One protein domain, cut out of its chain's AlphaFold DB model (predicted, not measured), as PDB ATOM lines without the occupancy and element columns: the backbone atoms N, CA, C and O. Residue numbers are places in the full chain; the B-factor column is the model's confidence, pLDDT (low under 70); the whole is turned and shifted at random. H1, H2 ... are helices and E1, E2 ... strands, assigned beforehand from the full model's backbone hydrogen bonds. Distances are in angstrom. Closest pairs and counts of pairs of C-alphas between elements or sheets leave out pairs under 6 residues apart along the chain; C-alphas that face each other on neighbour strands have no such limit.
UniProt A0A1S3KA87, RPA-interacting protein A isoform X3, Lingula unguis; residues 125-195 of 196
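This is residues 125 to 195 of the 196 residues of the protein "RPA-interacting protein A isoform X3" of Lingula unguis (UniProt A0A1S3KA87). One long helix, H1, lies over one face of a small antiparallel sheet, E3 E4 E5, running along its strands on the E4 and E5 side, and a short two-stranded hairpin, E1 and E2, sits at the end of this body where H1 and E4 begin. The helix and the three-stranded sheet make two layers, a helix on one face of a sheet. The printed part has 71 residues with one named helix and five named strands, in the order E1 E2 H1 E3 E4 E5. The larger sheet has the order E3 - E4 - E5, the smaller E1 - E2, both antiparallel, and the class is mixed, helices and strands. The whole is compact, with a radius of gyration of the C-alphas of 12.8 A, yet elongated in outline, spanning 36 by 23 by 23 A.

E1, residues 129 to 131, begins with C-alpha 129 at (19.272, 65.022, 189.928) and is 6.4 A long. E2, residues 137 to 139, measures 6.7 A. H1, residues 147 to 164, runs 26.4 A from C-alpha 147 at (14.481, 57.045, 186.362) to C-alpha 164. E3, residues 170 to 176, and E4, residues 179 to 185, are each 18.4 A long. E5, residues 192 to 194, measures 6.9 A and ends with C-alpha 194 at (27.460, 53.929, 179.316).

E3, E4 and E5 form a meander, each strand the antiparallel neighbour of the one before, with E3 and E5 as edge strands. In the hairpin E3 and E4, directions differ by 152 degrees, and N 172 and O 183 are 2.9 A apart, within hydrogen-bond range. In the hairpin E4 and E5 the angle is 149 degrees, with N 184 and O 193 at 2.8 A. H1 is on this sheet at a height over the sheet of 9.7 A. It lies over E5 and runs along the strands, at 14 degrees to E5 on the local plane; E4 is only just not under it, with 2 of its C-alphas falling there. The closest C-alphas of H1 and E5, those of Gly 157 and Phe 193, are 6.2 A apart. In H1, 13 of 14 O i to N i+4 pairs are within hydrogen-bond range. The hairpin E1 and E2 has an angle of 167 degrees, with N 130 and O 138 at 2.9 A. The closest C-alphas of E2 and E4, those of Ile 138 and Glu 180, are 5.4 A apart, while E1 is apart from E3, E4 and E5. Residues 125 to 126 pair antiparallel with residues 129 to 130 of E1.

The two C-alphas farthest apart, those of Lys 127 and Thr 188, are 36.4 A from each other. The printed part has no cut, and no link between named elements is long. The mean pLDDT of the printed part is 88.3, and residues 142 and 177 are under 70.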
ATOM      1  N   GLN A 125      14.697  60.614 192.330       90.50
ATOM      2  CA  GLN A 125      14.874  61.722 191.403       90.50
ATOM      3  C   GLN A 125      14.283  62.988 192.007       90.50
ATOM      4  O   GLN A 125      13.132  63.017 192.437       90.50
ATOM      5  N   ASN A 126      15.077  64.052 192.020       88.75
ATOM      6  CA  ASN A 126      14.621  65.393 192.346       88.75
ATOM      7  C   ASN A 126      14.991  66.320 191.190       88.75
ATOM      8  O   ASN A 126      16.150  66.709 191.038       88.75
ATOM      9  N   LYS A 127      13.993  66.659 190.366       86.00
ATOM     10  CA  LYS A 127      14.175  67.401 189.111       86.00
ATOM     11  C   LYS A 127      15.162  66.670 188.187       86.00
ATOM     12  O   LYS A 127      14.834  65.591 187.710       86.00
ATOM     13  N   GLN A 128      16.346  67.234 187.969       87.25
ATOM     14  CA  GLN A 128      17.377  66.715 187.056       87.25
ATOM     15  C   GLN A 128      18.467  65.941 187.810       87.25
ATOM     16  O   GLN A 128      19.513  65.632 187.267       87.25
ATOM     17  N   ILE A 129      18.259  65.665 189.100       89.00
ATOM     18  CA  ILE A 129      19.272  65.022 189.928       89.00
ATOM     19  C   ILE A 129      18.752  63.676 190.379       89.00
ATOM     20  O   ILE A 129      17.733  63.591 191.073       89.00
ATOM     21  N   ILE A 130      19.492  62.638 190.020       90.81
ATOM     22  CA  ILE A 130      19.212  61.260 190.389       90.81
ATOM     23  C   ILE A 130      20.228  60.856 191.445       90.81
ATOM     24  O   ILE A 130      21.427  61.076 191.300       90.81
ATOM     25  N   PHE A 131      19.747  60.342 192.570       92.44
ATOM     26  CA  PHE A 131      20.595  60.077 193.720       92.44
ATOM     27  C   PHE A 131      20.121  58.870 194.523       92.44
ATOM     28  O   PHE A 131      18.983  58.414 194.419       92.44
ATOM     29  N   CYS A 132      21.021  58.356 195.353       93.88
ATOM     30  CA  CYS A 132      20.777  57.222 196.228       93.88
ATOM     31  C   CYS A 132      21.350  57.481 197.626       93.88
ATOM     32  O   CYS A 132      22.370  58.151 197.782       93.88
ATOM     33  N   CYS A 133      20.757  56.863 198.651       91.88
ATOM     34  CA  CYS A 133      21.235  56.939 200.036       91.88
ATOM     35  C   CYS A 133      22.660  56.388 200.237       91.88
ATOM     36  O   CYS A 133      23.268  56.646 201.270       91.88
ATOM     37  N   CYS A 134      23.214  55.646 199.271       90.69
ATOM     38  CA  CYS A 134      24.611  55.206 199.312       90.69
ATOM     39  C   CYS A 134      25.630  56.311 198.976       90.69
ATOM     40  O   CYS A 134      26.828  56.062 199.074       90.69
ATOM     41  N   GLY A 135      25.173  57.498 198.563       87.94
ATOM     42  CA  GLY A 135      26.029  58.614 198.153       87.94
ATOM     43  C   GLY A 135      26.204  58.757 196.639       87.94
ATOM     44  O   GLY A 135      26.860  59.696 196.200       87.94
ATOM     45  N   MET A 136      25.605  57.872 195.836       88.81
ATOM     46  CA  MET A 136      25.531  58.069 194.387       88.81
ATOM     47  C   MET A 136      24.661  59.286 194.070       88.81
ATOM     48  O   MET A 136      23.565  59.430 194.618       88.81
ATOM     49  N   ARG A 137      25.168  60.153 193.197       89.81
ATOM     50  CA  ARG A 137      24.496  61.339 192.680       89.81
ATOM     51  C   ARG A 137      24.931  61.529 191.232       89.81
ATOM     52  O   ARG A 137      26.106  61.327 190.938       89.81
ATOM     53  N   ILE A 138      23.962  61.836 190.384       88.56
ATOM     54  CA  ILE A 138      24.118  62.063 188.954       88.56
ATOM     55  C   ILE A 138      23.251  63.268 188.611       88.56
ATOM     56  O   ILE A 138      22.034  63.235 188.822       88.56
ATOM     57  N   ASP A 139      23.879  64.339 188.145       87.00
ATOM     58  CA  ASP A 139      23.189  65.494 187.578       87.00
ATOM     59  C   ASP A 139      22.999  65.286 186.069       87.00
ATOM     60  O   ASP A 139      23.971  65.224 185.324       87.00
ATOM     61  N   THR A 140      21.748  65.147 185.627       81.75
ATOM     62  CA  THR A 140      21.371  64.988 184.212       81.75
ATOM     63  C   THR A 140      21.196  66.338 183.502       81.75
ATOM     64  O   THR A 140      20.599  66.402 182.429       81.75
ATOM     65  N   GLU A 141      21.644  67.427 184.131       80.81
ATOM     66  CA  GLU A 141      21.683  68.799 183.620       80.81
ATOM     67  C   GLU A 141      20.388  69.288 182.956       80.81
ATOM     68  O   GLU A 141      19.494  69.747 183.662       80.81
ATOM     69  N   LEU A 142      20.303  69.284 181.618       68.44
ATOM     70  CA  LEU A 142      19.135  69.692 180.823       68.44
ATOM     71  C   LEU A 142      18.619  68.571 179.908       68.44
ATOM     72  O   LEU A 142      17.695  68.809 179.129       68.44
ATOM     73  N   ASP A 143      19.167  67.360 180.022       73.69
ATOM     74  CA  ASP A 143      18.884  66.255 179.101       73.69
ATOM     75  C   ASP A 143      17.511  65.610 179.341       73.69
ATOM     76  O   ASP A 143      17.041  64.808 178.536       73.69
ATOM     77  N   GLY A 144      16.828  65.969 180.438       70.12
ATOM     78  CA  GLY A 144      15.473  65.497 180.735       70.12
ATOM     79  C   GLY A 144      15.394  64.001 181.053       70.12
ATOM     80  O   GLY A 144      14.309  63.416 181.007       70.12
ATOM     81  N   LEU A 145      16.530  63.380 181.377       83.00
ATOM     82  CA  LEU A 145      16.617  61.964 181.709       83.00
ATOM     83  C   LEU A 145      15.888  61.684 183.024       83.00
ATOM     84  O   LEU A 145      16.013  62.404 184.018       83.00
ATOM     85  N   ASN A 146      15.088  60.624 183.025       86.31
ATOM     86  CA  ASN A 146      14.324  60.203 184.191       86.31
ATOM     87  C   ASN A 146      14.728  58.795 184.649       86.31
ATOM     88  O   ASN A 146      15.459  58.073 183.968       86.31
ATOM     89  N   ILE A 147      14.230  58.389 185.818       88.50
ATOM     90  CA  ILE A 147      14.481  57.045 186.362       88.50
ATOM     91  C   ILE A 147      14.039  55.936 185.390       88.50
ATOM     92  O   ILE A 147      14.695  54.899 185.327       88.50
ATOM     93  N   ALA A 148      12.980  56.139 184.600       87.06
ATOM     94  CA  ALA A 148      12.533  55.155 183.616       87.06
ATOM     95  C   ALA A 148      13.513  55.013 182.435       87.06
ATOM     96  O   ALA A 148      13.746  53.897 181.973       87.06
ATOM     97  N   ASN A 149      14.153  56.101 181.989       88.88
ATOM     98  CA  ASN A 149      15.240  56.041 181.009       88.88
ATOM     99  C   ASN A 149      16.417  55.233 181.561       88.88
ATOM    100  O   ASN A 149      16.907  54.339 180.877       88.88
ATOM    101  N   ILE A 150      16.821  55.487 182.812       89.38
ATOM    102  CA  ILE A 150      17.878  54.704 183.471       89.38
ATOM    103  C   ILE A 150      17.486  53.232 183.554       89.38
ATOM    104  O   ILE A 150      18.316  52.373 183.276       89.38
ATOM    105  N   LYS A 151      16.237  52.927 183.923       90.69
ATOM    106  CA  LYS A 151      15.735  51.551 183.992       90.69
ATOM    107  C   LYS A 151      15.940  50.827 182.664       90.69
ATOM    108  O   LYS A 151      16.578  49.782 182.644       90.69
ATOM    109  N   SER A 152      15.470  51.429 181.571       90.88
ATOM    110  CA  SER A 152      15.605  50.861 180.228       90.88
ATOM    111  C   SER A 152      17.071  50.667 179.836       90.88
ATOM    112  O   SER A 152      17.421  49.617 179.311       90.88
ATOM    113  N   GLN A 153      17.936  51.647 180.119       92.06
ATOM    114  CA  GLN A 153      19.366  51.572 179.800       92.06
ATOM    115  C   GLN A 153      20.098  50.506 180.628       92.06
ATOM    116  O   GLN A 153      20.976  49.808 180.123       92.06
ATOM    117  N   LEU A 154      19.732  50.340 181.903       92.50
ATOM    118  CA  LEU A 154      20.262  49.272 182.751       92.50
ATOM    119  C   LEU A 154      19.813  47.896 182.255       92.50
ATOM    120  O   LEU A 154      20.639  46.993 182.159       92.50
ATOM    121  N   GLU A 155      18.529  47.732 181.933       92.06
ATOM    122  CA  GLU A 155      17.977  46.478 181.408       92.06
ATOM    123  C   GLU A 155      18.636  46.090 180.078       92.06
ATOM    124  O   GLU A 155      19.061  44.945 179.916       92.06
ATOM    125  N   GLU A 156      18.795  47.047 179.160       93.62
ATOM    126  CA  GLU A 156      19.475  46.844 177.880       93.62
ATOM    127  C   GLU A 156      20.946  46.465 178.076       93.62
ATOM    128  O   GLU A 156      21.393  45.435 177.567       93.62
ATOM    129  N   GLY A 157      21.688  47.246 178.867       92.25
ATOM    130  CA  GLY A 157      23.098  46.987 179.138       92.25
ATOM    131  C   GLY A 157      23.325  45.612 179.773       92.25
ATOM    132  O   GLY A 157      24.178  44.849 179.313       92.25
ATOM    133  N   ILE A 158      22.541  45.263 180.797       92.38
ATOM    134  CA  ILE A 158      22.634  43.965 181.483       92.38
ATOM    135  C   ILE A 158      22.257  42.822 180.536       92.38
ATOM    136  O   ILE A 158      22.944  41.802 180.517       92.38
ATOM    137  N   SER A 159      21.198  42.982 179.739       93.38
ATOM    138  CA  SER A 159      20.776  41.980 178.758       93.38
ATOM    139  C   SER A 159      21.884  41.706 177.739       93.38
ATOM    140  O   SER A 159      22.287  40.555 177.567       93.38
ATOM    141  N   LEU A 160      22.459  42.763 177.151       93.44
ATOM    142  CA  LEU A 160      23.584  42.673 176.217       93.44
ATOM    143  C   LEU A 160      24.775  41.944 176.838       93.44
ATOM    144  O   LEU A 160      25.302  41.006 176.240       93.44
ATOM    145  N   HIS A 161      25.162  42.319 178.056       93.62
ATOM    146  CA  HIS A 161      26.250  41.665 178.777       93.62
ATOM    147  C   HIS A 161      25.973  40.169 179.010       93.62
ATOM    148  O   HIS A 161      26.831  39.321 178.740       93.62
ATOM    149  N   ASN A 162      24.762  39.828 179.455       92.94
ATOM    150  CA  ASN A 162      24.381  38.459 179.801       92.94
ATOM    151  C   ASN A 162      24.318  37.515 178.593       92.94
ATOM    152  O   ASN A 162      24.389  36.300 178.774       92.94
ATOM    153  N   THR A 163      24.253  38.040 177.362       92.69
ATOM    154  CA  THR A 163      24.384  37.207 176.154       92.69
ATOM    155  C   THR A 163      25.782  36.607 175.982       92.69
ATOM    156  O   THR A 163      25.924  35.551 175.367       92.69
ATOM    157  N   GLN A 164      26.817  37.261 176.518       89.44
ATOM    158  CA  GLN A 164      28.224  36.905 176.293       89.44
ATOM    159  C   GLN A 164      28.959  36.515 177.579       89.44
ATOM    160  O   GLN A 164      30.034  35.916 177.515       89.44
ATOM    161  N   CYS A 165      28.415  36.842 178.755       92.56
ATOM    162  CA  CYS A 165      29.084  36.602 180.025       92.56
ATOM    163  C   CYS A 165      28.101  36.339 181.176       92.56
ATOM    164  O   CYS A 165      27.096  37.020 181.326       92.56
ATOM    165  N   VAL A 166      28.439  35.374 182.037       91.00
ATOM    166  CA  VAL A 166      27.642  34.987 183.222       91.00
ATOM    167  C   VAL A 166      28.116  35.712 184.495       91.00
ATOM    168  O   VAL A 166      27.545  35.558 185.572       91.00
ATOM    169  N   LYS A 167      29.214  36.473 184.415       92.25
ATOM    170  CA  LYS A 167      29.771  37.187 185.571       92.25
ATOM    171  C   LYS A 167      28.977  38.449 185.878       92.25
ATOM    172  O   LYS A 167      28.255  38.975 185.047       92.25
ATOM    173  N   GLU A 168      29.100  38.927 187.106       87.81
ATOM    174  CA  GLU A 168      28.377  40.116 187.532       87.81
ATOM    175  C   GLU A 168      29.098  41.385 187.061       87.81
ATOM    176  O   GLU A 168      30.281  41.577 187.356       87.81
ATOM    177  N   ALA A 169      28.380  42.257 186.354       91.19
ATOM    178  CA  ALA A 169      28.901  43.555 185.952       91.19
ATOM    179  C   ALA A 169      29.021  44.507 187.158       91.19
ATOM    180  O   ALA A 169      28.205  44.494 188.088       91.19
ATOM    181  N   LYS A 170      30.055  45.348 187.143       92.88
ATOM    182  CA  LYS A 170      30.300  46.389 188.144       92.88
ATOM    183  C   LYS A 170      29.813  47.731 187.617       92.88
ATOM    184  O   LYS A 170      29.955  48.034 186.438       92.88
ATOM    185  N   PHE A 171      29.277  48.546 188.519       93.75
ATOM    186  CA  PHE A 171      28.793  49.882 188.199       93.75
ATOM    187  C   PHE A 171      29.627  50.938 188.908       93.75
ATOM    188  O   PHE A 171      29.965  50.790 190.084       93.75
ATOM    189  N   SER A 172      29.942  52.018 188.200       91.38
ATOM    190  CA  SER A 172      30.718  53.136 188.736       91.38
ATOM    191  C   SER A 172      30.242  54.462 188.152       91.38
ATOM    192  O   SER A 172      29.781  54.507 187.015       91.38
ATOM    193  N   VAL A 173      30.345  55.537 188.937       90.00
ATOM    194  CA  VAL A 173      30.094  56.902 188.454       90.00
ATOM    195  C   VAL A 173      31.430  57.534 188.099       90.00
ATOM    196  O   VAL A 173      32.338  57.561 188.933       90.00
ATOM    197  N   MET A 174      31.548  58.055 186.884       85.19
ATOM    198  CA  MET A 174      32.732  58.770 186.418       85.19
ATOM    199  C   MET A 174      32.378  60.207 186.069       85.19
ATOM    200  O   MET A 174      31.371  60.470 185.424       85.19
ATOM    201  N   LYS A 175      33.235  61.142 186.482       81.81
ATOM    202  CA  LYS A 175      33.123  62.552 186.107       81.81
ATOM    203  C   LYS A 175      34.031  62.821 184.926       81.81
ATOM    204  O   LYS A 175      35.251  62.778 185.082       81.81
ATOM    205  N   GLN A 176      33.453  63.120 183.771       73.19
ATOM    206  CA  GLN A 176      34.218  63.460 182.578       73.19
ATOM    207  C   GLN A 176      33.687  64.756 181.973       73.19
ATOM    208  O   GLN A 176      32.494  64.909 181.752       73.19
ATOM    209  N   ALA A 177      34.590  65.711 181.732       65.88
ATOM    210  CA  ALA A 177      34.274  67.008 181.122       65.88
ATOM    211  C   ALA A 177      33.166  67.829 181.825       65.88
ATOM    212  O   ALA A 177      32.562  68.693 181.202       65.88
ATOM    213  N   GLY A 178      32.940  67.602 183.124       70.94
ATOM    214  CA  GLY A 178      31.923  68.305 183.918       70.94
ATOM    215  C   GLY A 178      30.632  67.515 184.136       70.94
ATOM    216  O   GLY A 178      29.908  67.846 185.067       70.94
ATOM    217  N   VAL A 179      30.417  66.433 183.381       75.31
ATOM    218  CA  VAL A 179      29.215  65.589 183.454       75.31
ATOM    219  C   VAL A 179      29.491  64.330 184.282       75.31
ATOM    220  O   VAL A 179      30.598  63.775 184.252       75.31
ATOM    221  N   GLU A 180      28.505  63.908 185.074       84.31
ATOM    222  CA  GLU A 180      28.517  62.667 185.854       84.31
ATOM    223  C   GLU A 180      27.877  61.539 185.036       84.31
ATOM    224  O   GLU A 180      26.673  61.547 184.826       84.31
ATOM    225  N   ASN A 181      28.667  60.545 184.633       87.19
ATOM    226  CA  ASN A 181      28.198  59.414 183.833       87.19
ATOM    227  C   ASN A 181      28.164  58.133 184.666       87.19
ATOM    228  O   ASN A 181      29.072  57.880 185.468       87.19
ATOM    229  N   LEU A 182      27.157  57.287 184.451       90.19
ATOM    230  CA  LEU A 182      27.070  55.960 185.064       90.19
ATOM    231  C   LEU A 182      27.542  54.909 184.069       90.19
ATOM    232  O   LEU A 182      26.946  54.714 183.014       90.19
ATOM    233  N   LEU A 183      28.591  54.183 184.439       92.44
ATOM    234  CA  LEU A 183      29.168  53.143 183.605       92.44
ATOM    235  C   LEU A 183      28.968  51.767 184.206       92.44
ATOM    236  O   LEU A 183      29.116  51.570 185.415       92.44
ATOM    237  N   MET A 184      28.713  50.817 183.319       93.81
ATOM    238  CA  MET A 184      28.732  49.392 183.582       93.81
ATOM    239  C   MET A 184      29.972  48.783 182.930       93.81
ATOM    240  O   MET A 184      30.195  48.964 181.733       93.81
ATOM    241  N   THR A 185      30.775  48.064 183.707       94.06
ATOM    242  CA  THR A 185      31.996  47.402 183.238       94.06
ATOM    243  C   THR A 185      32.079  45.966 183.740       94.06
ATOM    244  O   THR A 185      31.567  45.633 184.809       94.06
ATOM    245  N   CYS A 186      32.739  45.093 182.983       94.62
ATOM    246  CA  CYS A 186      32.990  43.715 183.389       94.62
ATOM    247  C   CYS A 186      34.471  43.365 183.243       94.62
ATOM    248  O   CYS A 186      35.041  43.493 182.168       94.62
ATOM    249  N   GLU A 187      35.083  42.878 184.323       91.31
ATOM    250  CA  GLU A 187      36.518  42.543 184.368       91.31
ATOM    251  C   GLU A 187      36.867  41.242 183.629       91.31
ATOM    252  O   GLU A 187      38.042  40.925 183.477       91.31
ATOM    253  N   THR A 188      35.871  40.447 183.222       91.56
ATOM    254  CA  THR A 188      36.114  39.137 182.594       91.56
ATOM    255  C   THR A 188      35.916  39.111 181.089       91.56
ATOM    256  O   THR A 188      36.558  38.309 180.422       91.56
ATOM    257  N   CYS A 189      35.013  39.933 180.554       92.50
ATOM    258  CA  CYS A 189      34.752  40.018 179.113       92.50
ATOM    259  C   CYS A 189      35.091  41.396 178.530       92.50
ATOM    260  O   CYS A 189      34.766  41.647 177.374       92.50
ATOM    261  N   ASP A 190      35.690  42.284 179.332       90.69
ATOM    262  CA  ASP A 190      36.013  43.673 178.981       90.69
ATOM    263  C   ASP A 190      34.820  44.468 178.420       90.69
ATOM    264  O   ASP A 190      34.977  45.464 177.713       90.69
ATOM    265  N   PHE A 191      33.598  44.039 178.750       92.56
ATOM    266  CA  PHE A 191      32.381  44.722 178.339       92.56
ATOM    267  C   PHE A 191      32.274  46.066 179.054       92.56
ATOM    268  O   PHE A 191      32.489  46.156 180.265       92.56
ATOM    269  N   MET A 192      31.893  47.095 178.304       92.25
ATOM    270  CA  MET A 192      31.698  48.451 178.794       92.25
ATOM    271  C   MET A 192      30.433  49.031 178.170       92.25
ATOM    272  O   MET A 192      30.242  48.956 176.957       92.25
ATOM    273  N   PHE A 193      29.592  49.638 178.999       92.75
ATOM    274  CA  PHE A 193      28.362  50.289 178.567       92.75
ATOM    275  C   PHE A 193      28.136  51.563 179.378       92.75
ATOM    276  O   PHE A 193      28.276  51.560 180.604       92.75
ATOM    277  N   ILE A 194      27.816  52.656 178.689       90.94
ATOM    278  CA  ILE A 194      27.460  53.929 179.316       90.94
ATOM    279  C   ILE A 194      25.945  53.927 179.471       90.94
ATOM    280  O   ILE A 194      25.224  53.876 178.481       90.94
ATOM    281  N   VAL A 195      25.478  53.936 180.715       88.38
ATOM    282  CA  VAL A 195      24.048  53.925 181.048       88.38
ATOM    283  C   VAL A 195      23.465  55.331 180.911       88.38
ATOM    284  O   VAL A 195      22.319  55.489 180.491       88.38
TER     285      VAL A 195